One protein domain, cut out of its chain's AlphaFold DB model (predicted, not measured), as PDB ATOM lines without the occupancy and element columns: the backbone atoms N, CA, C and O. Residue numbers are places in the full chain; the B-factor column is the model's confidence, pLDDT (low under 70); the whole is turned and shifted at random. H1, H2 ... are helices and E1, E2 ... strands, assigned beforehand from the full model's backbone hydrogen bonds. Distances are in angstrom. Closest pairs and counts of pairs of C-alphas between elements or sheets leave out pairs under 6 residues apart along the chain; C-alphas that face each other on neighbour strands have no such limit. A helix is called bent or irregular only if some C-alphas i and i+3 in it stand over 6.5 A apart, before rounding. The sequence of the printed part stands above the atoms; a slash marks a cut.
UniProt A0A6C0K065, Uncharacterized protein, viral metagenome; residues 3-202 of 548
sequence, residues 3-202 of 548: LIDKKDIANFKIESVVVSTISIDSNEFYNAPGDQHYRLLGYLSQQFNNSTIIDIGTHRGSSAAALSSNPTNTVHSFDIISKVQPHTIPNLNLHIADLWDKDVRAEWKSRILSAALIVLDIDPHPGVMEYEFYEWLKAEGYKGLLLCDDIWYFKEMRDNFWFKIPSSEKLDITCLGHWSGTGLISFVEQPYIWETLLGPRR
ATOM      1  N   LEU A   3     106.023 -65.921 242.461       95.94
ATOM      2  CA  LEU A   3     104.956 -65.045 241.976       95.94
ATOM      3  C   LEU A   3     104.462 -65.547 240.612       95.94
ATOM      4  O   LEU A   3     105.272 -65.872 239.746       95.94
ATOM      5  N   ILE A   4     103.145 -65.624 240.454       96.88
ATOM      6  CA  ILE A   4     102.437 -65.873 239.203       96.88
ATOM      7  C   ILE A   4     101.776 -64.550 238.825       96.88
ATOM      8  O   ILE A   4     100.836 -64.120 239.495       96.88
ATOM      9  N   ASP A   5     102.311 -63.886 237.804       96.75
ATOM     10  CA  ASP A   5     101.875 -62.555 237.386       96.75
ATOM     11  C   ASP A   5     101.499 -62.501 235.899       96.75
ATOM     12  O   ASP A   5     101.824 -63.377 235.086       96.75
ATOM     13  N   LYS A   6     100.774 -61.445 235.540       95.38
ATOM     14  CA  LYS A   6     100.251 -61.191 234.202       95.38
ATOM     15  C   LYS A   6     101.366 -61.045 233.176       95.38
ATOM     16  O   LYS A   6     101.177 -61.396 232.013       95.38
ATOM     17  N   LYS A   7     102.527 -60.530 233.586       95.38
ATOM     18  CA  LYS A   7     103.682 -60.320 232.709       95.38
ATOM     19  C   LYS A   7     104.291 -61.656 232.292       95.38
ATOM     20  O   LYS A   7     104.552 -61.854 231.106       95.38
ATOM     21  N   ASP A   8     104.501 -62.565 233.232       95.19
ATOM     22  CA  ASP A   8     105.015 -63.907 232.980       95.19
ATOM     23  C   ASP A   8     104.067 -64.708 232.083       95.19
ATOM     24  O   ASP A   8     104.512 -65.336 231.120       95.19
ATOM     25  N   ILE A   9     102.759 -64.624 232.342       96.44
ATOM     26  CA  ILE A   9     101.736 -65.292 231.527       96.44
ATOM     27  C   ILE A   9     101.672 -64.690 230.118       96.44
ATOM     28  O   ILE A   9     101.611 -65.426 229.137       96.44
ATOM     29  N   ALA A  10     101.741 -63.363 229.977       94.38
ATOM     30  CA  ALA A  10     101.752 -62.711 228.666       94.38
ATOM     31  C   ALA A  10     102.994 -63.079 227.834       94.38
ATOM     32  O   ALA A  10     102.915 -63.158 226.610       94.38
ATOM     33  N   ASN A  11     104.132 -63.335 228.488       94.12
ATOM     34  CA  ASN A  11     105.366 -63.771 227.829       94.12
ATOM     35  C   ASN A  11     105.392 -65.277 227.515       94.12
ATOM     36  O   ASN A  11     106.301 -65.738 226.815       94.12
ATOM     37  N   PHE A  12     104.428 -66.055 228.019       93.31
ATOM     38  CA  PHE A  12     104.315 -67.472 227.707       93.31
ATOM     39  C   PHE A  12     103.912 -67.670 226.242       93.31
ATOM     40  O   PHE A  12     102.859 -67.212 225.785       93.31
ATOM     41  N   LYS A  13     104.765 -68.387 225.504       90.12
ATOM     42  CA  LYS A  13     104.588 -68.667 224.076       90.12
ATOM     43  C   LYS A  13     103.645 -69.846 223.857       90.12
ATOM     44  O   LYS A  13     104.088 -70.941 223.501       90.12
ATOM     45  N   ILE A  14     102.349 -69.632 224.076       87.44
ATOM     46  CA  ILE A  14     101.327 -70.663 223.842       87.44
ATOM     47  C   ILE A  14     101.276 -71.115 222.372       87.44
ATOM     48  O   ILE A  14     100.850 -72.222 222.081       87.44
ATOM     49  N   GLU A  15     101.800 -70.318 221.444       81.56
ATOM     50  CA  GLU A  15     101.911 -70.636 220.015       81.56
ATOM     51  C   GLU A  15     102.850 -71.820 219.739       81.56
ATOM     52  O   GLU A  15     102.811 -72.411 218.663       81.56
ATOM     53  N   SER A  16     103.714 -72.162 220.703       71.69
ATOM     54  CA  SER A  16     104.553 -73.363 220.634       71.69
ATOM     55  C   SER A  16     103.796 -74.651 220.971       71.69
ATOM     56  O   SER A  16     104.279 -75.742 220.663       71.69
ATOM     57  N   VAL A  17     102.605 -74.538 221.568       69.31
ATOM     58  CA  VAL A  17     101.674 -75.655 221.736       69.31
ATOM     59  C   VAL A  17     101.114 -75.988 220.357       69.31
ATOM     60  O   VAL A  17     100.780 -75.093 219.585       69.31
ATOM     61  N   VAL A  18     101.049 -77.272 220.005       58.06
ATOM     62  CA  VAL A  18     100.615 -77.716 218.672       58.06
ATOM     63  C   VAL A  18      99.114 -77.445 218.502       58.06
ATOM     64  O   VAL A  18      98.281 -78.296 218.784       58.06
ATOM     65  N   VAL A  19      98.780 -76.235 218.050       56.97
ATOM     66  CA  VAL A  19      97.409 -75.770 217.763       56.97
ATOM     67  C   VAL A  19      96.972 -76.133 216.341       56.97
ATOM     68  O   VAL A  19      95.791 -76.073 216.021       56.97
ATOM     69  N   SER A  20      97.890 -76.585 215.476       51.41
ATOM     70  CA  SER A  20      97.574 -76.915 214.075       51.41
ATOM     71  C   SER A  20      96.600 -78.086 213.903       51.41
ATOM     72  O   SER A  20      96.287 -78.447 212.770       51.41
ATOM     73  N   THR A  21      96.179 -78.728 214.993       49.31
ATOM     74  CA  THR A  21      95.420 -79.975 214.968       49.31
ATOM     75  C   THR A  21      94.031 -79.877 215.566       49.31
ATOM     76  O   THR A  21      93.239 -80.724 215.206       49.31
ATOM     77  N   ILE A  22      93.685 -78.883 216.386       55.91
ATOM     78  CA  ILE A  22      92.329 -78.734 216.944       55.91
ATOM     79  C   ILE A  22      91.650 -77.571 216.220       55.91
ATOM     80  O   ILE A  22      92.303 -76.571 215.926       55.91
ATOM     81  N   SER A  23      90.348 -77.680 215.932       56.12
ATOM     82  CA  SER A  23      89.514 -76.559 215.457       56.12
ATOM     83  C   SER A  23      89.324 -75.524 216.576       56.12
ATOM     84  O   SER A  23      88.215 -75.283 217.053       56.12
ATOM     85  N   ILE A  24      90.436 -74.961 217.029       64.44
ATOM     86  CA  ILE A  24      90.517 -73.880 217.987       64.44
ATOM     87  C   ILE A  24      90.027 -72.630 217.270       64.44
ATOM     88  O   ILE A  24      90.454 -72.342 216.149       64.44
ATOM     89  N   ASP A  25      89.127 -71.890 217.911       65.00
ATOM     90  CA  ASP A  25      88.869 -70.526 217.484       65.00
ATOM     91  C   ASP A  25      90.160 -69.734 217.708       65.00
ATOM     92  O   ASP A  25      90.528 -69.402 218.840       65.00
ATOM     93  N   SER A  26      90.910 -69.517 216.626       67.00
ATOM     94  CA  SER A  26      92.222 -68.880 216.697       67.00
ATOM     95  C   SER A  26      92.141 -67.479 217.288       67.00
ATOM     96  O   SER A  26      93.153 -66.974 217.757       67.00
ATOM     97  N   ASN A  27      90.971 -66.839 217.264       76.44
ATOM     98  CA  ASN A  27      90.843 -65.483 217.768       76.44
ATOM     99  C   ASN A  27      90.809 -65.433 219.297       76.44
ATOM    100  O   ASN A  27      91.285 -64.457 219.850       76.44
ATOM    101  N   GLU A  28      90.309 -66.461 219.983       85.38
ATOM    102  CA  GLU A  28      90.217 -66.460 221.453       85.38
ATOM    103  C   GLU A  28      91.453 -67.094 222.100       85.38
ATOM    104  O   GLU A  28      92.002 -66.591 223.079       85.38
ATOM    105  N   PHE A  29      91.960 -68.184 221.523       88.62
ATOM    106  CA  PHE A  29      93.017 -68.987 222.145       88.62
ATOM    107  C   PHE A  29      94.324 -68.231 222.414       88.62
ATOM    108  O   PHE A  29      95.044 -68.523 223.371       88.62
ATOM    109  N   TYR A  30      94.634 -67.248 221.568       89.75
ATOM    110  CA  TYR A  30      95.865 -66.465 221.654       89.75
ATOM    111  C   TYR A  30      95.696 -65.125 222.367       89.75
ATOM    112  O   TYR A  30      96.681 -64.380 222.457       89.75
ATOM    113  N   ASN A  31      94.510 -64.810 222.886       91.00
ATOM    114  CA  ASN A  31      94.272 -63.534 223.548       91.00
ATOM    115  C   ASN A  31      95.116 -63.364 224.816       91.00
ATOM    116  O   ASN A  31      95.770 -64.283 225.325       91.00
ATOM    117  N   ALA A  32      95.177 -62.118 225.276       92.25
ATOM    118  CA  ALA A  32      95.957 -61.744 226.442       92.25
ATOM    119  C   ALA A  32      95.346 -62.320 227.738       92.25
ATOM    120  O   ALA A  32      94.136 -62.539 227.807       92.25
ATOM    121  N   PRO A  33      96.149 -62.512 228.801       93.94
ATOM    122  CA  PRO A  33      95.610 -62.807 230.127       93.94
ATOM    123  C   PRO A  33      94.627 -61.722 230.595       93.94
ATOM    124  O   PRO A  33      94.876 -60.522 230.420       93.94
ATOM    125  N   GLY A  34      93.529 -62.145 231.216       92.31
ATOM    126  CA  GLY A  34      92.393 -61.302 231.596       92.31
ATOM    127  C   GLY A  34      91.373 -61.074 230.479       92.31
ATOM    128  O   GLY A  34      90.339 -60.468 230.733       92.31
ATOM    129  N   ASP A  35      91.665 -61.544 229.265       93.12
ATOM    130  CA  ASP A  35      90.689 -61.695 228.189       93.12
ATOM    131  C   ASP A  35      90.317 -63.179 228.076       93.12
ATOM    132  O   ASP A  35      89.189 -63.561 228.356       93.12
ATOM    133  N   GLN A  36      91.289 -64.057 227.816       94.25
ATOM    134  CA  GLN A  36      91.066 -65.505 227.717       94.25
ATOM    135  C   GLN A  36      92.033 -66.287 228.616       94.25
ATOM    136  O   GLN A  36      93.199 -65.911 228.771       94.25
ATOM    137  N   HIS A  37      91.585 -67.411 229.196       95.88
ATOM    138  CA  HIS A  37      92.377 -68.153 230.188       95.88
ATOM    139  C   HIS A  37      93.475 -69.051 229.590       95.88
ATOM    140  O   HIS A  37      94.335 -69.538 230.322       95.88
ATOM    141  N   TYR A  38      93.486 -69.316 228.279       95.56
ATOM    142  CA  TYR A  38      94.313 -70.394 227.713       95.56
ATOM    143  C   TYR A  38      95.815 -70.189 227.944       95.56
ATOM    144  O   TYR A  38      96.524 -71.137 228.291       95.56
ATOM    145  N   ARG A  39      96.312 -68.945 227.845       95.44
ATOM    146  CA  ARG A  39      97.711 -68.616 228.186       95.44
ATOM    147  C   ARG A  39      98.041 -68.914 229.644       95.44
ATOM    148  O   ARG A  39      99.114 -69.455 229.908       95.44
ATOM    149  N   LEU A  40      97.127 -68.613 230.568       97.50
ATOM    150  CA  LEU A  40      97.269 -68.970 231.979       97.50
ATOM    151  C   LEU A  40      97.348 -70.492 232.136       97.50
ATOM    152  O   LEU A  40      98.286 -70.975 232.761       97.50
ATOM    153  N   LEU A  41      96.437 -71.252 231.522       97.81
ATOM    154  CA  LEU A  41      96.435 -72.718 231.610       97.81
ATOM    155  C   LEU A  41      97.741 -73.337 231.087       97.81
ATOM    156  O   LEU A  41      98.340 -74.194 231.742       97.81
ATOM    157  N   GLY A  42      98.229 -72.861 229.940       96.38
ATOM    158  CA  GLY A  42      99.509 -73.297 229.390       96.38
ATOM    159  C   GLY A  42     100.690 -72.953 230.297       96.38
ATOM    160  O   GLY A  42     101.519 -73.816 230.591       96.38
ATOM    161  N   TYR A  43     100.735 -71.728 230.824       97.00
ATOM    162  CA  TYR A  43     101.758 -71.320 231.784       97.00
ATOM    163  C   TYR A  43     101.721 -72.163 233.071       97.00
ATOM    164  O   TYR A  43     102.778 -72.552 233.580       97.00
ATOM    165  N   LEU A  44     100.526 -72.474 233.588       97.12
ATOM    166  CA  LEU A  44     100.339 -73.302 234.782       97.12
ATOM    167  C   LEU A  44     100.813 -74.736 234.570       97.12
ATOM    168  O   LEU A  44     101.463 -75.287 235.454       97.12
ATOM    169  N   SER A  45     100.593 -75.319 233.392       96.94
ATOM    170  CA  SER A  45     101.125 -76.649 233.068       96.94
ATOM    171  C   SER A  45     102.656 -76.716 233.187       96.94
ATOM    172  O   SER A  45     103.207 -77.706 233.668       96.94
ATOM    173  N   GLN A  46     103.371 -75.632 232.865       96.12
ATOM    174  CA  GLN A  46     104.831 -75.564 233.045       96.12
ATOM    175  C   GLN A  46     105.274 -75.529 234.518       96.12
ATOM    176  O   GLN A  46     106.460 -75.690 234.805       96.12
ATOM    177  N   GLN A  47     104.356 -75.298 235.463       95.62
ATOM    178  CA  GLN A  47     104.668 -75.248 236.898       95.62
ATOM    179  C   GLN A  47     104.699 -76.629 237.556       95.62
ATOM    180  O   GLN A  47     105.158 -76.749 238.692       95.62
ATOM    181  N   PHE A  48     104.256 -77.659 236.840       95.88
ATOM    182  CA  PHE A  48     104.222 -79.045 237.292       95.88
ATOM    183  C   PHE A  48     105.064 -79.912 236.362       95.88
ATOM    184  O   PHE A  48     105.192 -79.595 235.185       95.88
ATOM    185  N   ASN A  49     105.635 -81.002 236.874       97.00
ATOM    186  CA  ASN A  49     106.368 -81.978 236.066       97.00
ATOM    187  C   ASN A  49     105.967 -83.387 236.479       97.00
ATOM    188  O   ASN A  49     105.782 -83.640 237.673       97.00
ATOM    189  N   ASN A  50     105.869 -84.304 235.512       97.94
ATOM    190  CA  ASN A  50     105.451 -85.692 235.749       97.94
ATOM    191  C   ASN A  50     104.162 -85.787 236.585       97.94
ATOM    192  O   ASN A  50     104.022 -86.671 237.429       97.94
ATOM    193  N   SER A  51     103.260 -84.821 236.409       98.12
ATOM    194  CA  SER A  51     102.055 -84.662 237.221       98.12
ATOM    195  C   SER A  51     100.803 -84.986 236.417       98.12
ATOM    196  O   SER A  51     100.783 -84.869 235.190       98.12
ATOM    197  N   THR A  52      99.741 -85.367 237.120       98.62
ATOM    198  CA  THR A  52      98.400 -85.487 236.545       98.62
ATOM    199  C   THR A  52      97.696 -84.133 236.599       98.62
ATOM    200  O   THR A  52      97.713 -83.462 237.632       98.62
ATOM    201  N   ILE A  53      97.074 -83.745 235.488       98.75
ATOM    202  CA  ILE A  53      96.192 -82.580 235.378       98.75
ATOM    203  C   ILE A  53      94.826 -83.077 234.904       98.75
ATOM    204  O   ILE A  53      94.749 -83.893 233.983       98.75
ATOM    205  N   ILE A  54      93.765 -82.593 235.543       98.75
ATOM    206  CA  ILE A  54      92.382 -82.903 235.177       98.75
ATOM    207  C   ILE A  54      91.742 -81.655 234.574       98.75
ATOM    208  O   ILE A  54      91.894 -80.560 235.105       98.75
ATOM    209  N   ASP A  55      91.019 -81.840 233.482       98.44
ATOM    210  CA  ASP A  55      90.215 -80.829 232.804       98.44
ATOM    211  C   ASP A  55      88.782 -81.363 232.700       98.44
ATOM    212  O   ASP A  55      88.578 -82.500 232.274       98.44
ATOM    213  N   ILE A  56      87.793 -80.604 233.162       98.06
ATOM    214  CA  ILE A  56      86.390 -81.033 233.209       98.06
ATOM    215  C   ILE A  56      85.566 -80.031 232.413       98.06
ATOM    216  O   ILE A  56      85.507 -78.864 232.793       98.06
ATOM    217  N   GLY A  57      84.929 -80.524 231.348       95.44
ATOM    218  CA  GLY A  57      84.258 -79.721 230.330       95.44
ATOM    219  C   GLY A  57      85.090 -79.565 229.060       95.44
ATOM    220  O   GLY A  57      85.346 -78.454 228.614       95.44
ATOM    221  N   THR A  58      85.534 -80.679 228.460       93.25
ATOM    222  CA  THR A  58      86.416 -80.656 227.276       93.25
ATOM    223  C   THR A  58      85.931 -79.701 226.182       93.25
ATOM    224  O   THR A  58      86.739 -79.023 225.545       93.25
ATOM    225  N   HIS A  59      84.627 -79.688 225.900       91.25
ATOM    226  CA  HIS A  59      84.011 -78.942 224.814       91.25
ATOM    227  C   HIS A  59      84.766 -79.139 223.481       91.25
ATOM    228  O   HIS A  59      84.813 -80.241 222.933       91.25
ATOM    229  N   ARG A  60      85.378 -78.083 222.931       88.69
ATOM    230  CA  ARG A  60      86.176 -78.142 221.689       88.69
ATOM    231  C   ARG A  60      87.637 -78.558 221.907       88.69
ATOM    232  O   ARG A  60      88.361 -78.724 220.931       88.69
ATOM    233  N   GLY A  61      88.066 -78.746 223.153       90.44
ATOM    234  CA  GLY A  61      89.397 -79.221 223.540       90.44
ATOM    235  C   GLY A  61      90.448 -78.126 223.731       90.44
ATOM    236  O   GLY A  61      91.624 -78.451 223.877       90.44
ATOM    237  N   SER A  62      90.068 -76.844 223.722       91.06
ATOM    238  CA  SER A  62      91.009 -75.721 223.838       91.06
ATOM    239  C   SER A  62      91.725 -75.689 225.198       91.06
ATOM    240  O   SER A  62      92.954 -75.621 225.239       91.06
ATOM    241  N   SER A  63      90.995 -75.806 226.314       94.31
ATOM    242  CA  SER A  63      91.575 -75.852 227.667       94.31
ATOM    243  C   SER A  63      92.527 -77.043 227.816       94.31
ATOM    244  O   SER A  63      93.701 -76.876 228.158       94.31
ATOM    245  N   ALA A  64      92.063 -78.233 227.428       94.38
ATOM    246  CA  ALA A  64      92.832 -79.472 227.399       94.38
ATOM    247  C   ALA A  64      94.137 -79.347 226.593       94.38
ATOM    248  O   ALA A  64      95.198 -79.809 227.028       94.38
ATOM    249  N   ALA A  65      94.085 -78.693 225.429       92.50
ATOM    250  CA  ALA A  65      95.252 -78.451 224.587       92.50
ATOM    251  C   ALA A  65      96.263 -77.521 225.262       92.50
ATOM    252  O   ALA A  65      97.453 -77.838 225.307       92.50
ATOM    253  N   ALA A  66      95.798 -76.407 225.834       94.31
ATOM    254  CA  ALA A  66      96.651 -75.473 226.564       94.31
ATOM    255  C   ALA A  66      97.343 -76.158 227.757       94.31
ATOM    256  O   ALA A  66      98.565 -76.064 227.916       94.31
ATOM    257  N   LEU A  67      96.590 -76.934 228.543       96.38
ATOM    258  CA  LEU A  67      97.107 -77.715 229.672       96.38
ATOM    259  C   LEU A  67      98.117 -78.789 229.246       96.38
ATOM    260  O   LEU A  67      98.976 -79.171 230.039       96.38
ATOM    261  N   SER A  68      98.078 -79.239 227.993       94.94
ATOM    262  CA  SER A  68      99.016 -80.234 227.458       94.94
ATOM    263  C   SER A  68     100.369 -79.644 227.038       94.94
ATOM    264  O   SER A  68     101.246 -80.382 226.594       94.94
ATOM    265  N   SER A  69     100.578 -78.333 227.210       93.81
ATOM    266  CA  SER A  69     101.804 -77.632 226.802       93.81
ATOM    267  C   SER A  69     103.100 -78.143 227.443       93.81
ATOM    268  O   SER A  69     104.168 -77.977 226.855       93.81
ATOM    269  N   ASN A  70     103.047 -78.749 228.636       95.31
ATOM    270  CA  ASN A  70     104.191 -79.446 229.223       95.31
ATOM    271  C   ASN A  70     104.079 -80.956 228.941       95.31
ATOM    272  O   ASN A  70     103.268 -81.629 229.581       95.31
ATOM    273  N   PRO A  71     104.918 -81.519 228.048       94.56
ATOM    274  CA  PRO A  71     104.814 -82.918 227.632       94.56
ATOM    275  C   PRO A  71     105.165 -83.927 228.734       94.56
ATOM    276  O   PRO A  71     104.931 -85.119 228.555       94.56
ATOM    277  N   THR A  72     105.742 -83.485 229.858       97.06
ATOM    278  CA  THR A  72     106.024 -84.371 231.001       97.06
ATOM    279  C   THR A  72     104.783 -84.655 231.847       97.06
ATOM    280  O   THR A  72     104.749 -85.650 232.564       97.06
ATOM    281  N   ASN A  73     103.760 -83.801 231.779       97.88
ATOM    282  CA  ASN A  73     102.508 -83.992 232.506       97.88
ATOM    283  C   ASN A  73     101.555 -84.877 231.711       97.88
ATOM    284  O   ASN A  73     101.607 -84.893 230.486       97.88
ATOM    285  N   THR A  74     100.648 -85.562 232.402       98.06
ATOM    286  CA  THR A  74      99.538 -86.297 231.784       98.06
ATOM    287  C   THR A  74      98.240 -85.536 232.011       98.06
ATOM    288  O   THR A  74      97.849 -85.317 233.159       98.06
ATOM    289  N   VAL A  75      97.560 -85.159 230.929       97.88
ATOM    290  CA  VAL A  75      96.268 -84.469 230.978       97.88
ATOM    291  C   VAL A  75      95.149 -85.478 230.742       97.88
ATOM    292  O   VAL A  75      95.190 -86.254 229.782       97.88
ATOM    293  N   HIS A  76      94.147 -85.474 231.616       98.12
ATOM    294  CA  HIS A  76      92.881 -86.170 231.406       98.12
ATOM    295  C   HIS A  76      91.770 -85.133 231.296       98.12
ATOM    296  O   HIS A  76      91.526 -84.401 232.252       98.12
ATOM    297  N   SER A  77      91.120 -85.078 230.139       97.19
ATOM    298  CA  SER A  77      90.009 -84.167 229.882       97.19
ATOM    299  C   SER A  77      88.706 -84.955 229.774       97.19
ATOM    300  O   SER A  77      88.677 -85.994 229.107       97.19
ATOM    301  N   PHE A  78      87.670 -84.497 230.470       97.56
ATOM    302  CA  PHE A  78      86.387 -85.179 230.616       97.56
ATOM    303  C   PHE A  78      85.250 -84.344 230.043       97.56
ATOM    304  O   PHE A  78      85.144 -83.151 230.326       97.56
ATOM    305  N   ASP A  79      84.356 -84.997 229.311       96.00
ATOM    306  CA  ASP A  79      83.089 -84.428 228.856       96.00
ATOM    307  C   ASP A  79      82.031 -85.537 228.788       96.00
ATOM    308  O   ASP A  79      82.354 -86.719 228.680       96.00
ATOM    309  N   ILE A  80      80.756 -85.173 228.825       95.31
ATOM    310  CA  ILE A  80      79.648 -86.108 228.601       95.31
ATOM    311  C   ILE A  80      79.375 -86.322 227.107       95.31
ATOM    312  O   ILE A  80      78.707 -87.286 226.726       95.31
ATOM    313  N   ILE A  81      79.902 -85.445 226.248       92.12
ATOM    314  CA  ILE A  81      79.771 -85.522 224.794       92.12
ATOM    315  C   ILE A  81      81.106 -85.264 224.095       92.12
ATOM    316  O   ILE A  81      81.879 -84.388 224.463       92.12
ATOM    317  N   SER A  82      81.372 -86.000 223.013       88.06
ATOM    318  CA  SER A  82      82.556 -85.735 222.193       88.06
ATOM    319  C   SER A  82      82.255 -84.653 221.162       88.06
ATOM    320  O   SER A  82      81.518 -84.887 220.202       88.06
ATOM    321  N   LYS A  83      82.835 -83.467 221.353       83.81
ATOM    322  CA  LYS A  83      82.851 -82.369 220.367       83.81
ATOM    323  C   LYS A  83      84.238 -82.155 219.748       83.81
ATOM    324  O   LYS A  83      84.376 -81.378 218.802       83.81
ATOM    325  N   VAL A  84      85.256 -82.845 220.259       83.50
ATOM    326  CA  VAL A  84      86.632 -82.765 219.761       83.50
ATOM    327  C   VAL A  84      86.769 -83.643 218.524       83.50
ATOM    328  O   VAL A  84      86.326 -84.793 218.505       83.50
ATOM    329  N   GLN A  85      87.393 -83.115 217.473       71.88
ATOM    330  CA  GLN A  85      87.731 -83.940 216.319       71.88
ATOM    331  C   GLN A  85      88.908 -84.889 216.641       71.88
ATOM    332  O   GLN A  85      89.658 -84.655 217.587       71.88
ATOM    333  N   PRO A  86      89.071 -86.014 215.921       62.47
ATOM    334  CA  PRO A  86      90.059 -87.032 216.282       62.47
ATOM    335  C   PRO A  86      91.495 -86.509 216.161       62.47
ATOM    336  O   PRO A  86      91.999 -86.330 215.048       62.47
ATOM    337  N   HIS A  87      92.173 -86.289 217.290       67.50
ATOM    338  CA  HIS A  87      93.526 -85.723 217.327       67.50
ATOM    339  C   HIS A  87      94.422 -86.435 218.341       67.50
ATOM    340  O   HIS A  87      93.953 -87.010 219.320       67.50
ATOM    341  N   THR A  88      95.731 -86.387 218.097       71.88
ATOM    342  CA  THR A  88      96.751 -87.008 218.949       71.88
ATOM    343  C   THR A  88      97.696 -85.944 219.493       71.88
ATOM    344  O   THR A  88      98.727 -85.638 218.900       71.88
ATOM    345  N   ILE A  89      97.339 -85.372 220.644       86.94
ATOM    346  CA  ILE A  89      98.315 -84.721 221.524       86.94
ATOM    347  C   ILE A  89      98.863 -85.832 222.440       86.94
ATOM    348  O   ILE A  89      98.070 -86.439 223.157       86.94
ATOM    349  N   PRO A  90     100.173 -86.159 222.405       90.25
ATOM    350  CA  PRO A  90     100.696 -87.395 223.001       90.25
ATOM    351  C   PRO A  90     100.406 -87.593 224.492       90.25
ATOM    352  O   PRO A  90     100.292 -88.725 224.948       90.25
ATOM    353  N   ASN A  91     100.314 -86.501 225.246       94.69
ATOM    354  CA  ASN A  91     100.105 -86.508 226.688       94.69
ATOM    355  C   ASN A  91      98.677 -86.119 227.110       94.69
ATOM    356  O   ASN A  91      98.429 -85.917 228.300       94.69
ATOM    357  N   LEU A  92      97.746 -86.031 226.155       94.06
ATOM    358  CA  LEU A  92      96.338 -85.733 226.390       94.06
ATOM    359  C   LEU A  92      95.482 -86.984 226.205       94.06
ATOM    360  O   LEU A  92      95.509 -87.626 225.157       94.06
ATOM    361  N   ASN A  93      94.659 -87.281 227.203       95.25
ATOM    362  CA  ASN A  93      93.690 -88.364 227.172       95.25
ATOM    363  C   ASN A  93      92.282 -87.776 227.282       95.25
ATOM    364  O   ASN A  93      91.955 -87.174 228.305       95.25
ATOM    365  N   LEU A  94      91.459 -87.971 226.253       94.31
ATOM    366  CA  LEU A  94      90.063 -87.531 226.225       94.31
ATOM    367  C   LEU A  94      89.147 -88.660 226.706       94.31
ATOM    368  O   LEU A  94      89.272 -89.791 226.230       94.31
ATOM    369  N   HIS A  95      88.218 -88.351 227.609       96.00
ATOM    370  CA  HIS A  95      87.281 -89.309 228.197       96.00
ATOM    371  C   HIS A  95      85.850 -88.821 228.009       96.00
ATOM    372  O   HIS A  95      85.528 -87.693 228.372       96.00
ATOM    373  N   ILE A  96      84.988 -89.694 227.482       96.25
ATOM    374  CA  ILE A  96      83.541 -89.463 227.478       96.25
ATOM    375  C   ILE A  96      82.962 -90.118 228.725       96.25
ATOM    376  O   ILE A  96      82.739 -91.329 228.741       96.25
ATOM    377  N   ALA A  97      82.822 -89.335 229.788       96.38
ATOM    378  CA  ALA A  97      82.452 -89.813 231.109       96.38
ATOM    379  C   ALA A  97      81.821 -88.691 231.941       96.38
ATOM    380  O   ALA A  97      82.338 -87.575 231.998       96.38
ATOM    381  N   ASP A  98      80.724 -89.016 232.622       96.81
ATOM    382  CA  ASP A  98      80.065 -88.111 233.558       96.81
ATOM    383  C   ASP A  98      80.698 -88.249 234.947       96.81
ATOM    384  O   ASP A  98      80.454 -89.219 235.662       96.81
ATOM    385  N   LEU A  99      81.521 -87.275 235.342       97.38
ATOM    386  CA  LEU A  99      82.128 -87.262 236.673       97.38
ATOM    387  C   LEU A  99      81.120 -86.966 237.796       97.38
ATOM    388  O   LEU A  99      81.522 -86.994 238.953       97.38
ATOM    389  N   TRP A 100      79.840 -86.699 237.522       96.44
ATOM    390  CA  TRP A 100      78.778 -86.650 238.538       96.44
ATOM    391  C   TRP A 100      78.066 -87.984 238.750       96.44
ATOM    392  O   TRP A 100      77.385 -88.153 239.768       96.44
ATOM    393  N   ASP A 101      78.299 -88.969 237.883       97.44
ATOM    394  CA  ASP A 101      77.962 -90.351 238.192       97.44
ATOM    395  C   ASP A 101      78.899 -90.879 239.294       97.44
ATOM    396  O   ASP A 101      80.126 -90.744 239.236       97.44
ATOM    397  N   LYS A 102      78.317 -91.468 240.342       95.88
ATOM    398  CA  LYS A 102      79.067 -91.908 241.528       95.88
ATOM    399  C   LYS A 102      80.012 -93.066 241.232       95.88
ATOM    400  O   LYS A 102      81.090 -93.110 241.822       95.88
ATOM    401  N   ASP A 103      79.619 -93.979 240.351       97.94
ATOM    402  CA  ASP A 103      80.420 -95.149 240.005       97.94
ATOM    403  C   ASP A 103      81.587 -94.725 239.106       97.94
ATOM    404  O   ASP A 103      82.735 -95.103 239.357       97.94
ATOM    405  N   VAL A 104      81.326 -93.832 238.145       98.00
ATOM    406  CA  VAL A 104      82.371 -93.217 237.309       98.00
ATOM    407  C   VAL A 104      83.348 -92.408 238.167       98.00
ATOM    408  O   VAL A 104      84.563 -92.602 238.084       98.00
ATOM    409  N   ARG A 105      82.860 -91.526 239.050       97.81
ATOM    410  CA  ARG A 105      83.730 -90.743 239.944       97.81
ATOM    411  C   ARG A 105      84.548 -91.650 240.863       97.81
ATOM    412  O   ARG A 105      85.711 -91.349 241.123       97.81
ATOM    413  N   ALA A 106      83.983 -92.763 241.337       97.75
ATOM    414  CA  ALA A 106      84.699 -93.736 242.160       97.75
ATOM    415  C   ALA A 106      85.854 -94.410 241.400       97.75
ATOM    416  O   ALA A 106      86.937 -94.555 241.969       97.75
ATOM    417  N   GLU A 107      85.662 -94.758 240.123       98.12
ATOM    418  CA  GLU A 107      86.723 -95.283 239.253       98.12
ATOM    419  C   GLU A 107      87.882 -94.282 239.109       98.12
ATOM    420  O   GLU A 107      89.059 -94.643 239.212       98.12
ATOM    421  N   TRP A 108      87.556 -92.999 238.937       98.38
ATOM    422  CA  TRP A 108      88.538 -91.939 238.702       98.38
ATOM    423  C   TRP A 108      89.102 -91.292 239.969       98.38
ATOM    424  O   TRP A 108      90.106 -90.579 239.895       98.38
ATOM    425  N   LYS A 109      88.528 -91.577 241.143       98.38
ATOM    426  CA  LYS A 109      88.840 -90.931 242.427       98.38
ATOM    427  C   LYS A 109      90.339 -90.817 242.704       98.38
ATOM    428  O   LYS A 109      90.827 -89.735 243.006       98.38
ATOM    429  N   SER A 110      91.088 -91.912 242.564       98.19
ATOM    430  CA  SER A 110      92.536 -91.926 242.834       98.19
ATOM    431  C   SER A 110      93.328 -90.981 241.913       98.19
ATOM    432  O   SER A 110      94.278 -90.322 242.340       98.19
ATOM    433  N   ARG A 111      92.918 -90.864 240.645       98.19
ATOM    434  CA  ARG A 111      93.544 -89.955 239.673       98.19
ATOM    435  C   ARG A 111      93.149 -88.504 239.922       98.19
ATOM    436  O   ARG A 111      94.007 -87.635 239.859       98.19
ATOM    437  N   ILE A 112      91.884 -88.256 240.257       98.50
ATOM    438  CA  ILE A 112      91.398 -86.908 240.571       98.50
ATOM    439  C   ILE A 112      92.105 -86.369 241.819       98.50
ATOM    440  O   ILE A 112      92.658 -85.276 241.793       98.50
ATOM    441  N   LEU A 113      92.166 -87.159 242.895       98.38
ATOM    442  CA  LEU A 113      92.760 -86.715 244.160       98.38
ATOM    443  C   LEU A 113      94.290 -86.584 244.117       98.38
ATOM    444  O   LEU A 113      94.858 -85.888 244.959       98.38
ATOM    445  N   SER A 114      94.958 -87.242 243.163       97.69
ATOM    446  CA  SER A 114      96.407 -87.112 242.948       97.69
ATOM    447  C   SER A 114      96.790 -86.011 241.956       97.69
ATOM    448  O   SER A 114      97.979 -85.727 241.799       97.69
ATOM    449  N   ALA A 115      95.810 -85.376 241.305       98.50
ATOM    450  CA  ALA A 115      96.057 -84.296 240.367       98.50
ATOM    451  C   ALA A 115      96.716 -83.090 241.053       98.50
ATOM    452  O   ALA A 115      96.402 -82.742 242.191       98.50
ATOM    453  N   ALA A 116      97.637 -82.436 240.349       98.06
ATOM    454  CA  ALA A 116      98.242 -81.196 240.828       98.06
ATOM    455  C   ALA A 116      97.328 -79.983 240.573       98.06
ATOM    456  O   ALA A 116      97.309 -79.029 241.353       98.06
ATOM    457  N   LEU A 117      96.563 -80.047 239.482       98.62
ATOM    458  CA  LEU A 117      95.616 -79.035 239.040       98.62
ATOM    459  C   LEU A 117      94.370 -79.724 238.480       98.62
ATOM    460  O   LEU A 117      94.479 -80.649 237.671       98.62
ATOM    461  N   ILE A 118      93.205 -79.232 238.888       98.81
ATOM    462  CA  ILE A 118      91.914 -79.521 238.271       98.81
ATOM    463  C   ILE A 118      91.380 -78.209 237.697       98.81
ATOM    464  O   ILE A 118      91.315 -77.214 238.419       98.81
ATOM    465  N   VAL A 119      91.012 -78.206 236.420       98.62
ATOM    466  CA  VAL A 119      90.288 -77.112 235.764       98.62
ATOM    467  C   VAL A 119      88.832 -77.525 235.599       98.62
ATOM    468  O   VAL A 119      88.555 -78.637 235.149       98.62
ATOM    469  N   LEU A 120      87.921 -76.648 236.008       98.00
ATOM    470  CA  LEU A 120      86.483 -76.870 235.988       98.00
ATOM    471  C   LEU A 120      85.797 -75.779 235.163       98.00
ATOM    472  O   LEU A 120      85.759 -74.622 235.585       98.00
ATOM    473  N   ASP A 121      85.257 -76.177 234.014       96.44
ATOM    474  CA  ASP A 121      84.575 -75.319 233.043       96.44
ATOM    475  C   ASP A 121      83.382 -76.082 232.434       96.44
ATOM    476  O   ASP A 121      83.458 -76.652 231.348       96.44
ATOM    477  N   ILE A 122      82.293 -76.209 233.196       91.06
ATOM    478  CA  ILE A 122      81.129 -77.017 232.806       91.06
ATOM    479  C   ILE A 122      80.000 -76.148 232.244       91.06
ATOM    480  O   ILE A 122      79.625 -75.154 232.850       91.06
ATOM    481  N   ASP A 123      79.411 -76.569 231.119       88.06
ATOM    482  CA  ASP A 123      78.231 -75.939 230.507       88.06
ATOM    483  C   ASP A 123      77.015 -76.886 230.601       88.06
ATOM    484  O   ASP A 123      77.101 -78.036 230.146       88.06
ATOM    485  N   PRO A 124      75.866 -76.455 231.163       90.69
ATOM    486  CA  PRO A 124      75.597 -75.138 231.759       90.69
ATOM    487  C   PRO A 124      76.393 -74.888 233.047       90.69
ATOM    488  O   PRO A 124      76.835 -75.845 233.675       90.69
ATOM    489  N   HIS A 125      76.462 -73.617 233.468       91.50
ATOM    490  CA  HIS A 125      77.102 -73.153 234.711       91.50
ATOM    491  C   HIS A 125      76.081 -72.887 235.844       91.50
ATOM    492  O   HIS A 125      75.772 -71.728 236.160       91.50
ATOM    493  N   PRO A 126      75.469 -73.918 236.463       94.50
ATOM    494  CA  PRO A 126      74.435 -73.731 237.475       94.50
ATOM    495  C   PRO A 126      75.000 -73.412 238.872       94.50
ATOM    496  O   PRO A 126      74.220 -73.198 239.808       94.50
ATOM    497  N   GLY A 127      76.321 -73.469 239.073       96.62
ATOM    498  CA  GLY A 127      77.011 -73.313 240.359       96.62
ATOM    499  C   GLY A 127      76.792 -74.470 241.349       96.62
ATOM    500  O   GLY A 127      77.625 -74.742 242.211       96.62
ATOM    501  N   VAL A 128      75.669 -75.188 241.273       97.00
ATOM    502  CA  VAL A 128      75.368 -76.296 242.195       97.00
ATOM    503  C   VAL A 128      76.276 -77.505 241.976       97.00
ATOM    504  O   VAL A 128      76.603 -78.194 242.940       97.00
ATOM    505  N   MET A 129      76.690 -77.755 240.732       96.75
ATOM    506  CA  MET A 129      77.570 -78.871 240.384       96.75
ATOM    507  C   MET A 129      79.002 -78.568 240.827       96.75
ATOM    508  O   MET A 129      79.645 -79.399 241.462       96.75
ATOM    509  N   GLU A 130      79.457 -77.345 240.580       98.06
ATOM    510  CA  GLU A 130      80.755 -76.819 240.976       98.06
ATOM    511  C   GLU A 130      80.908 -76.826 242.498       98.06
ATOM    512  O   GLU A 130      81.929 -77.278 243.021       98.06
ATOM    513  N   TYR A 131      79.865 -76.410 243.223       97.81
ATOM    514  CA  TYR A 131      79.867 -76.442 244.682       97.81
ATOM    515  C   TYR A 131      79.857 -77.865 245.243       97.81
ATOM    516  O   TYR A 131      80.599 -78.149 246.183       97.81
ATOM    517  N   GLU A 132      79.080 -78.780 244.654       97.81
ATOM    518  CA  GLU A 132      79.098 -80.198 245.039       97.81
ATOM    519  C   GLU A 132      80.487 -80.812 244.842       97.81
ATOM    520  O   GLU A 132      80.999 -81.479 245.742       97.81
ATOM    521  N   PHE A 133      81.125 -80.541 243.704       98.31
ATOM    522  CA  PHE A 133      82.450 -81.065 243.407       98.31
ATOM    523  C   PHE A 133      83.526 -80.474 244.328       98.31
ATOM    524  O   PHE A 133      84.389 -81.205 244.812       98.31
ATOM    525  N   TYR A 134      83.444 -79.177 244.642       98.38
ATOM    526  CA  TYR A 134      84.292 -78.527 245.645       98.38
ATOM    527  C   TYR A 134      84.145 -79.169 247.035       98.38
ATOM    528  O   TYR A 134      85.154 -79.511 247.655       98.38
ATOM    529  N   GLU A 135      82.915 -79.389 247.516       98.19
ATOM    530  CA  GLU A 135      82.666 -80.038 248.810       98.19
ATOM    531  C   GLU A 135      83.174 -81.487 248.813       98.19
ATOM    532  O   GLU A 135      83.770 -81.935 249.794       98.19
ATOM    533  N   TRP A 136      83.012 -82.210 247.701       98.50
ATOM    534  CA  TRP A 136      83.557 -83.557 247.546       98.50
ATOM    535  C   TRP A 136      85.092 -83.566 247.603       98.50
ATOM    536  O   TRP A 136      85.665 -84.329 248.382       98.50
ATOM    537  N   LEU A 137      85.772 -82.688 246.856       98.56
ATOM    538  CA  LEU A 137      87.235 -82.556 246.901       98.56
ATOM    539  C   LEU A 137      87.731 -82.233 248.315       98.56
ATOM    540  O   LEU A 137      88.716 -82.814 248.775       98.56
ATOM    541  N   LYS A 138      87.026 -81.339 249.017       97.75
ATOM    542  CA  LYS A 138      87.323 -80.968 250.402       97.75
ATOM    543  C   LYS A 138      87.177 -82.155 251.351       97.75
ATOM    544  O   LYS A 138      88.087 -82.427 252.133       97.75
ATOM    545  N   ALA A 139      86.062 -82.878 251.267       98.19
ATOM    546  CA  ALA A 139      85.779 -84.044 252.102       98.19
ATOM    547  C   ALA A 139      86.789 -85.182 251.885       98.19
ATOM    548  O   ALA A 139      87.144 -85.889 252.828       98.19
ATOM    549  N   GLU A 140      87.282 -85.335 250.658       98.19
ATOM    550  CA  GLU A 140      88.271 -86.348 250.283       98.19
ATOM    551  C   GLU A 140      89.727 -85.905 250.509       98.19
ATOM    552  O   GLU A 140      90.660 -86.674 250.267       98.19
ATOM    553  N   GLY A 141      89.945 -84.680 250.996       97.44
ATOM    554  CA  GLY A 141      91.269 -84.171 251.344       97.44
ATOM    555  C   GLY A 141      92.172 -83.908 250.137       97.44
ATOM    556  O   GLY A 141      93.382 -84.142 250.221       97.44
ATOM    557  N   TYR A 142      91.604 -83.438 249.021       98.12
ATOM    558  CA  TYR A 142      92.369 -82.994 247.855       98.12
ATOM    559  C   TYR A 142      93.373 -81.891 248.229       98.12
ATOM    560  O   TYR A 142      93.067 -80.984 249.001       98.12
ATOM    561  N   LYS A 143      94.591 -81.969 247.677       96.62
ATOM    562  CA  LYS A 143      95.718 -81.079 248.033       96.62
ATOM    563  C   LYS A 143      96.227 -80.212 246.884       96.62
ATOM    564  O   LYS A 143      97.131 -79.406 247.093       96.62
ATOM    565  N   GLY A 144      95.707 -80.412 245.676       96.69
ATOM    566  CA  GLY A 144      96.105 -79.627 244.515       96.69
ATOM    567  C   GLY A 144      95.377 -78.285 244.438       96.69
ATOM    568  O   GLY A 144      94.768 -77.805 245.401       96.69
ATOM    569  N   LEU A 145      95.450 -77.679 243.257       98.19
ATOM    570  CA  LEU A 145      94.696 -76.481 242.901       98.19
ATOM    571  C   LEU A 145      93.400 -76.867 242.186       98.19
ATOM    572  O   LEU A 145      93.386 -77.808 241.390       98.19
ATOM    573  N   LEU A 146      92.330 -76.127 242.459       98.69
ATOM    574  CA  LEU A 146      91.104 -76.128 241.666       98.69
ATOM    575  C   LEU A 146      90.971 -74.749 241.016       98.69
ATOM    576  O   LEU A 146      90.949 -73.739 241.716       98.69
ATOM    577  N   LEU A 147      90.925 -74.708 239.690       98.62
ATOM    578  CA  LEU A 147      90.716 -73.499 238.902       98.62
ATOM    579  C   LEU A 147      89.336 -73.580 238.249       98.62
ATOM    580  O   LEU A 147      89.020 -74.582 237.614       98.62
ATOM    581  N   CYS A 148      88.526 -72.544 238.424       98.38
ATOM    582  CA  CYS A 148      87.152 -72.487 237.937       98.38
ATOM    583  C   CYS A 148      86.986 -71.304 236.990       98.38
ATOM    584  O   CYS A 148      87.398 -70.190 237.333       98.38
ATOM    585  N   ASP A 149      86.367 -71.544 235.840       96.44
ATOM    586  CA  ASP A 149      85.989 -70.477 234.917       96.44
ATOM    587  C   ASP A 149      84.646 -69.834 235.305       96.44
ATOM    588  O   ASP A 149      83.923 -70.334 236.173       96.44
ATOM    589  N   ASP A 150      84.323 -68.700 234.684       95.94
ATOM    590  CA  ASP A 150      82.984 -68.103 234.656       95.94
ATOM    591  C   ASP A 150      82.384 -67.713 236.021       95.94
ATOM    592  O   ASP A 150      81.170 -67.526 236.177       95.94
ATOM    593  N   ILE A 151      83.241 -67.501 237.026       96.94
ATOM    594  CA  ILE A 151      82.812 -67.208 238.403       96.94
ATOM    595  C   ILE A 151      82.005 -65.906 238.545       96.94
ATOM    596  O   ILE A 151      81.317 -65.745 239.555       96.94
ATOM    597  N   TRP A 152      82.066 -64.980 237.574       95.62
ATOM    598  CA  TRP A 152      81.369 -63.692 237.645       95.62
ATOM    599  C   TRP A 152      80.242 -63.497 236.649       95.62
ATOM    600  O   TRP A 152      79.362 -62.708 236.969       95.62
ATOM    601  N   TYR A 153      80.218 -64.135 235.481       94.06
ATOM    602  CA  TYR A 153      79.215 -63.824 234.455       94.06
ATOM    603  C   TYR A 153      77.839 -64.421 234.777       94.06
ATOM    604  O   TYR A 153      76.836 -63.695 234.817       94.06
ATOM    605  N   PHE A 154      77.787 -65.707 235.127       95.12
ATOM    606  CA  PHE A 154      76.536 -66.389 235.465       95.12
ATOM    607  C   PHE A 154      76.117 -66.119 236.908       95.12
ATOM    608  O   PHE A 154      76.913 -66.212 237.846       95.12
ATOM    609  N   LYS A 155      74.842 -65.770 237.104       94.69
ATOM    610  CA  LYS A 155      74.318 -65.465 238.441       94.69
ATOM    611  C   LYS A 155      74.325 -66.696 239.333       94.69
ATOM    612  O   LYS A 155      74.694 -66.614 240.497       94.69
ATOM    613  N   GLU A 156      73.974 -67.829 238.761       95.69
ATOM    614  CA  GLU A 156      73.944 -69.119 239.418       95.69
ATOM    615  C   GLU A 156      75.345 -69.535 239.884       95.69
ATOM    616  O   GLU A 156      75.478 -70.019 241.003       95.69
ATOM    617  N   MET A 157      76.403 -69.248 239.114       96.31
ATOM    618  CA  MET A 157      77.790 -69.442 239.561       96.31
ATOM    619  C   MET A 157      78.135 -68.598 240.780       96.31
ATOM    620  O   MET A 157      78.686 -69.104 241.759       96.31
ATOM    621  N   ARG A 158      77.774 -67.315 240.764       95.75
ATOM    622  CA  ARG A 158      78.006 -66.433 241.912       95.75
ATOM    623  C   ARG A 158      77.269 -66.944 243.149       95.75
ATOM    624  O   ARG A 158      77.886 -67.169 244.191       95.75
ATOM    625  N   ASP A 159      75.966 -67.171 243.010       95.25
ATOM    626  CA  ASP A 159      75.061 -67.458 244.120       95.25
ATOM    627  C   ASP A 159      75.211 -68.877 244.674       95.25
ATOM    628  O   ASP A 159      75.192 -69.102 245.885       95.25
ATOM    629  N   ASN A 160      75.349 -69.865 243.791       96.44
ATOM    630  CA  ASN A 160      75.342 -71.264 244.194       96.44
ATOM    631  C   ASN A 160      76.734 -71.819 244.474       96.44
ATOM    632  O   ASN A 160      76.796 -72.844 245.155       96.44
ATOM    633  N   PHE A 161      77.796 -71.146 244.016       97.56
ATOM    634  CA  PHE A 161      79.176 -71.607 244.137       97.56
ATOM    635  C   PHE A 161      80.105 -70.561 244.750       97.56
ATOM    636  O   PHE A 161      80.511 -70.704 245.907       97.56
ATOM    637  N   TRP A 162      80.443 -69.510 244.001       97.12
ATOM    638  CA  TRP A 162      81.587 -68.659 244.320       97.12
ATOM    639  C   TRP A 162      81.463 -68.014 245.698       97.12
ATOM    640  O   TRP A 162      82.396 -68.078 246.497       97.12
ATOM    641  N   PHE A 163      80.307 -67.443 246.031       96.12
ATOM    642  CA  PHE A 163      80.081 -66.787 247.322       96.12
ATOM    643  C   PHE A 163      79.987 -67.734 248.522       96.12
ATOM    644  O   PHE A 163      80.121 -67.288 249.661       96.12
ATOM    645  N   LYS A 164      79.789 -69.038 248.307       96.38
ATOM    646  CA  LYS A 164      79.730 -70.015 249.403       96.38
ATOM    647  C   LYS A 164      81.110 -70.423 249.901       96.38
ATOM    648  O   LYS A 164      81.240 -70.836 251.054       96.38
ATOM    649  N   ILE A 165      82.129 -70.292 249.055       96.50
ATOM    650  CA  ILE A 165      83.503 -70.664 249.381       96.50
ATOM    651  C   ILE A 165      84.144 -69.562 250.244       96.50
ATOM    652  O   ILE A 165      84.170 -68.406 249.809       96.50
ATOM    653  N   PRO A 166      84.694 -69.895 251.428       94.81
ATOM    654  CA  PRO A 166      85.378 -68.929 252.284       94.81
ATOM    655  C   PRO A 166      86.543 -68.231 251.576       94.81
ATOM    656  O   PRO A 166      87.343 -68.879 250.903       94.81
ATOM    657  N   SER A 167      86.707 -66.923 251.795       92.44
ATOM    658  CA  SER A 167      87.809 -66.127 251.220       92.44
ATOM    659  C   SER A 167      89.205 -66.636 251.601       92.44
ATOM    660  O   SER A 167      90.174 -66.371 250.897       92.44
ATOM    661  N   SER A 168      89.331 -67.387 252.700       92.50
ATOM    662  CA  SER A 168      90.585 -68.038 253.095       92.50
ATOM    663  C   SER A 168      90.991 -69.189 252.173       92.50
ATOM    664  O   SER A 168      92.152 -69.574 252.173       92.50
ATOM    665  N   GLU A 169      90.062 -69.754 251.405       95.88
ATOM    666  CA  GLU A 169      90.294 -70.931 250.559       95.88
ATOM    667  C   GLU A 169      90.395 -70.569 249.072       95.88
ATOM    668  O   GLU A 169      90.714 -71.431 248.256       95.88
ATOM    669  N   LYS A 170      90.158 -69.301 248.706       96.44
ATOM    670  CA  LYS A 170      90.064 -68.873 247.308       96.44
ATOM    671  C   LYS A 170      90.745 -67.539 247.013       96.44
ATOM    672  O   LYS A 170      90.957 -66.721 247.903       96.44
ATOM    673  N   LEU A 171      91.025 -67.304 245.736       96.62
ATOM    674  CA  LEU A 171      91.406 -66.013 245.168       96.62
ATOM    675  C   LEU A 171      90.679 -65.791 243.845       96.62
ATOM    676  O   LEU A 171      90.576 -66.704 243.026       96.62
ATOM    677  N   ASP A 172      90.230 -64.561 243.623       96.56
ATOM    678  CA  ASP A 172      89.862 -64.093 242.293       96.56
ATOM    679  C   ASP A 172      91.133 -63.704 241.520       96.56
ATOM    680  O   ASP A 172      91.839 -62.757 241.879       96.56
ATOM    681  N   ILE A 173      91.425 -64.451 240.454       97.44
ATOM    682  CA  ILE A 173      92.551 -64.210 239.548       97.44
ATOM    683  C   ILE A 173      92.071 -63.881 238.129       97.44
ATOM    684  O   ILE A 173      92.802 -64.088 237.163       97.44
ATOM    685  N   THR A 174      90.866 -63.321 237.987       96.62
ATOM    686  CA  THR A 174      90.271 -62.913 236.699       96.62
ATOM    687  C   THR A 174      91.233 -62.068 235.865       96.62
ATOM    688  O   THR A 174      91.343 -62.260 234.661       96.62
ATOM    689  N   CYS A 175      92.035 -61.200 236.495       94.56
ATOM    690  CA  CYS A 175      93.037 -60.384 235.798       94.56
ATOM    691  C   CYS A 175      94.118 -61.185 235.032       94.56
ATOM    692  O   CYS A 175      94.766 -60.623 234.137       94.56
ATOM    693  N   LEU A 176      94.287 -62.471 235.372       97.25
ATOM    694  CA  LEU A 176      95.203 -63.438 234.765       97.25
ATOM    695  C   LEU A 176      94.501 -64.430 233.824       97.25
ATOM    696  O   LEU A 176      95.169 -65.005 232.966       97.25
ATOM    697  N   GLY A 177      93.197 -64.654 234.004       96.56
ATOM    698  CA  GLY A 177      92.423 -65.710 233.353       96.56
ATOM    699  C   GLY A 177      91.449 -65.207 232.286       96.56
ATOM    700  O   GLY A 177      91.820 -64.399 231.436       96.56
ATOM    701  N   HIS A 178      90.228 -65.733 232.304       96.75
ATOM    702  CA  HIS A 178      89.141 -65.409 231.385       96.75
ATOM    703  C   HIS A 178      88.352 -64.182 231.868       96.75
ATOM    704  O   HIS A 178      88.156 -63.995 233.071       96.75
ATOM    705  N   TRP A 179      87.887 -63.345 230.936       94.19
ATOM    706  CA  TRP A 179      87.230 -62.061 231.224       94.19
ATOM    707  C   TRP A 179      85.947 -62.190 232.058       94.19
ATOM    708  O   TRP A 179      85.571 -61.255 232.766       94.19
ATOM    709  N   SER A 180      85.261 -63.330 231.961       95.06
ATOM    710  CA  SER A 180      83.998 -63.598 232.655       95.06
ATOM    711  C   SER A 180      84.187 -64.054 234.107       95.06
ATOM    712  O   SER A 180      83.208 -64.178 234.849       95.06
ATOM    713  N   GLY A 181      85.436 -64.277 234.521       96.50
ATOM    714  CA  GLY A 181      85.819 -64.657 235.869       96.50
ATOM    715  C   GLY A 181      86.769 -65.846 235.891       96.50
ATOM    716  O   GLY A 181      86.538 -66.842 235.226       96.50
ATOM    717  N   THR A 182      87.813 -65.800 236.715       98.25
ATOM    718  CA  THR A 182      88.635 -66.990 236.988       98.25
ATOM    719  C   THR A 182      88.930 -67.102 238.471       98.25
ATOM    720  O   THR A 182      89.650 -66.282 239.045       98.25
ATOM    721  N   GLY A 183      88.365 -68.133 239.092       98.12
ATOM    722  CA  GLY A 183      88.540 -68.438 240.504       98.12
ATOM    723  C   GLY A 183      89.628 -69.477 240.716       98.12
ATOM    724  O   GLY A 183      89.684 -70.483 240.014       98.12
ATOM    725  N   LEU A 184      90.475 -69.260 241.714       98.19
ATOM    726  CA  LEU A 184      91.461 -70.234 242.160       98.19
ATOM    727  C   LEU A 184      91.159 -70.651 243.593       98.19
ATOM    728  O   LEU A 184      90.984 -69.794 244.452       98.19
ATOM    729  N   ILE A 185      91.138 -71.952 243.857       98.56
ATOM    730  CA  ILE A 185      90.815 -72.535 245.158       98.56
ATOM    731  C   ILE A 185      91.929 -73.492 245.583       98.56
ATOM    732  O   ILE A 185      92.480 -74.243 244.771       98.56
ATOM    733  N   SER A 186      92.250 -73.488 246.876       96.94
ATOM    734  CA  SER A 186      93.098 -74.509 247.482       96.94
ATOM    735  C   SER A 186      92.715 -74.788 248.929       96.94
ATOM    736  O   SER A 186      92.364 -73.889 249.688       96.94
ATOM    737  N   PHE A 187      92.841 -76.056 249.310       93.06
ATOM    738  CA  PHE A 187      92.525 -76.567 250.645       93.06
ATOM    739  C   PHE A 187      93.760 -76.675 251.552       93.06
ATOM    740  O   PHE A 187      93.651 -77.031 252.725       93.06
ATOM    741  N   VAL A 188      94.947 -76.405 251.003       93.44
ATOM    742  CA  VAL A 188      96.236 -76.453 251.699       93.44
ATOM    743  C   VAL A 188      97.090 -75.255 251.292       93.44
ATOM    744  O   VAL A 188      96.836 -74.617 250.272       93.44
ATOM    745  N   GLU A 189      98.123 -74.948 252.077       91.62
ATOM    746  CA  GLU A 189      99.072 -73.895 251.715       91.62
ATOM    747  C   GLU A 189      99.828 -74.264 250.431       91.62
ATOM    748  O   GLU A 189     100.349 -75.372 250.288       91.62
ATOM    749  N   GLN A 190      99.901 -73.309 249.504       91.00
ATOM    750  CA  GLN A 190     100.566 -73.463 248.215       91.00
ATOM    751  C   GLN A 190     101.809 -72.567 248.141       91.00
ATOM    752  O   GLN A 190     101.804 -71.455 248.670       91.00
ATOM    753  N   PRO A 191     102.877 -72.975 247.429       91.94
ATOM    754  CA  PRO A 191     104.126 -72.212 247.345       91.94
ATOM    755  C   PRO A 191     104.061 -71.009 246.379       91.94
ATOM    756  O   PRO A 191     105.111 -70.493 245.966       91.94
ATOM    757  N   TYR A 192     102.856 -70.562 246.015       94.56
ATOM    758  CA  TYR A 192     102.595 -69.543 245.001       94.56
ATOM    759  C   TYR A 192     102.019 -68.269 245.615       94.56
ATOM    760  O   TYR A 192     101.206 -68.313 246.534       94.56
ATOM    761  N   ILE A 193     102.433 -67.136 245.063       96.75
ATOM    762  CA  ILE A 193     101.788 -65.836 245.235       96.75
ATOM    763  C   ILE A 193     101.141 -65.511 243.891       96.75
ATOM    764  O   ILE A 193     101.773 -65.714 242.859       96.75
ATOM    765  N   TRP A 194      99.915 -65.015 243.896       97.12
ATOM    766  CA  TRP A 194      99.142 -64.732 242.691       97.12
ATOM    767  C   TRP A 194      98.913 -63.240 242.571       97.12
ATOM    768  O   TRP A 194      98.506 -62.601 243.540       97.12
ATOM    769  N   GLU A 195      99.171 -62.672 241.400       96.19
ATOM    770  CA  GLU A 195      98.651 -61.348 241.090       96.19
ATOM    771  C   GLU A 195      97.115 -61.396 241.072       96.19
ATOM    772  O   GLU A 195      96.499 -62.275 240.470       96.19
ATOM    773  N   THR A 196      96.509 -60.442 241.771       94.31
ATOM    774  CA  THR A 196      95.065 -60.195 241.798       94.31
ATOM    775  C   THR A 196      94.825 -58.717 241.491       94.31
ATOM    776  O   THR A 196      95.772 -57.927 241.450       94.31
ATOM    777  N   LEU A 197      93.563 -58.299 241.369       88.12
ATOM    778  CA  LEU A 197      93.223 -56.871 241.266       88.12
ATOM    779  C   LEU A 197      93.701 -56.049 242.480       88.12
ATOM    780  O   LEU A 197      93.917 -54.846 242.365       88.12
ATOM    781  N   LEU A 198      93.916 -56.694 243.630       87.44
ATOM    782  CA  LEU A 198      94.426 -56.073 244.856       87.44
ATOM    783  C   LEU A 198      95.958 -56.071 244.952       87.44
ATOM    784  O   LEU A 198      96.515 -55.604 245.944       87.44
ATOM    785  N   GLY A 199      96.640 -56.625 243.949       91.44
ATOM    786  CA  GLY A 199      98.066 -56.921 243.985       91.44
ATOM    787  C   GLY A 199      98.376 -58.370 244.387       91.44
ATOM    788  O   GLY A 199      97.486 -59.225 244.396       91.44
ATOM    789  N   PRO A 200      99.653 -58.684 244.668       95.00
ATOM    790  CA  PRO A 200     100.096 -60.046 244.960       95.00
ATOM    791  C   PRO A 200      99.501 -60.600 246.263       95.00
ATOM    792  O   PRO A 200      99.676 -59.998 247.320       95.00
ATOM    793  N   ARG A 201      98.849 -61.767 246.200       94.19
ATOM    794  CA  ARG A 201      98.170 -62.418 247.333       94.19
ATOM    795  C   ARG A 201      98.419 -63.919 247.421       94.19
ATOM    796  O   ARG A 201      98.805 -64.564 246.447       94.19
ATOM    797  N   ARG A 202      98.169 -64.489 248.603       94.69
ATOM    798  CA  ARG A 202      98.183 -65.945 248.838       94.69
ATOM    799  C   ARG A 202      96.819 -66.456 249.292       94.69
ATOM    800  O   ARG A 202      96.104 -65.776 250.025       94.69
TER     801      ARG A 202
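AT A GLANCE: This is residues 3 to 202 of the 548 residues of an uncharacterized protein of viral metagenome (UniProt A0A6C0K065). What shape do these atoms make? One twisted sheet of seven strands runs through the middle, with H3 and H4 packed together on one side of it and H5 and H6 on the other. H1 packs on H3, H7 packs on residues 128 to 131 of H6, and a small hairpin, E8 and E9, sits by the sheet's edge strand E6, its E8 paired with residues 3 to 4. What is it built of? The printed part has 200 residues, with 95, under half, in seven named helices and nine named strands, in the order H1 H2 H3 E1 H4 E2 E3 H5 E4 H6 E5 H7 E6 E7 E8 E9; the class is mixed, helices and strands. The large sheet is mixed, in the order E3 E2 E1 E4 E5 E7 E6. How large is it? It is compact, with a radius of gyration of the C-alphas of 15.5 A, and rounded, spanning 42 by 41 by 32 A.

HOW THE PARTS SIT: Where do the first helices stand? H1, residues 6 to 10, touches H3, residues 38 to 45, the closest C-alphas being those of Ile 9 and Leu 40, 5.8 A apart. H2, residues 26 to 29, is close to H3 but not clearly touching, with the C-alphas of Phe 29 and Tyr 38 closest at 5.9 A. H3 touches H4, residues 62 to 67, the same way at a shallow tilt of 28 degrees, with the C-alphas of Gly 42 and Ala 66 closest at 4.6 A. How do the strands pair? E1, residues 52 to 56, is parallel to its neighbours E2, residues 74 to 79, and E4, residues 117 to 120, with N 53 and O 74 at 2.9 A and N 119 and O 54 at 2.8 A, within hydrogen-bond range. At 2.8 A too are N 93 and O 75 between the edge strand E3, residues 92 to 96, and its parallel neighbour E2, and N 147 and O 118 between E4 and its parallel neighbour E5, residues 145 to 149. E7, residues 182 to 186, is antiparallel to E5, with N 148 and O 183 at 2.8 A, and forms a hairpin with the edge strand E6, residues 170 to 172, with N 171 and O 184 at 2.8 A. Which helices are on this sheet? H4 has a height over the sheet of 8.4 A, lies only just over E2 and E1 with 3 C-alphas on each, and runs along the strands, at 17 degrees to E1 on the local plane. H3 only grazes the sheet with residues 41 to 45, as do H5, residues 102 to 114, with 111 to 114, and H6, residues 128 to 139, with 130 to 138. H6 touches H7, residues 155 to 160, with residues 128 to 131 alone, the C-alphas of Val 128 and Asn 160 being closest at 5.4 A. What of crossovers, last strands and helix backbones? E1, H4, E2 and E4, H6, E5 are strand-helix-strand units, two parallel neighbour strands with a helix between, while E3, H5, E4 and E5, H7, E6 are split ones, with other strands between in the sheet; the four crossovers are right-handed. E8, residues 192 to 196, and E9, residues 199 to 201, form an antiparallel hairpin, with N 194 and O 201 at 2.8 A. Every O i to N i+4 pair is within hydrogen-bond range in H1, H3, H4, H6 and H7, and 7 of 9 are in H5, while H2 is too short for such a pair.

IN THESE COORDINATES: Where do the elements begin and end? H1 begins at C-alpha 6, (100.251, -61.191, 234.202), and E9 ends at C-alpha 201, (98.170, -62.418, 247.333). Which are longest? From first to last C-alpha H5 measures 18.0 A, E2 16.8 A and H6 16.3 A. H5 is irregular, with C-alphas 107 and 110 7.6 A apart.

THE WHOLE: How far does it reach? The two C-alphas farthest apart are those of Lys 7 and Asp 103, at 42.5 A, and the printed part has no cut. Which links are long, and where is confidence low? The links H1 to H2, 15 residues, and E2 to E3, 12 residues, are long. The mean pLDDT of the printed part is 92.8, with residues 17 to 26 and 86 to 87 under 70.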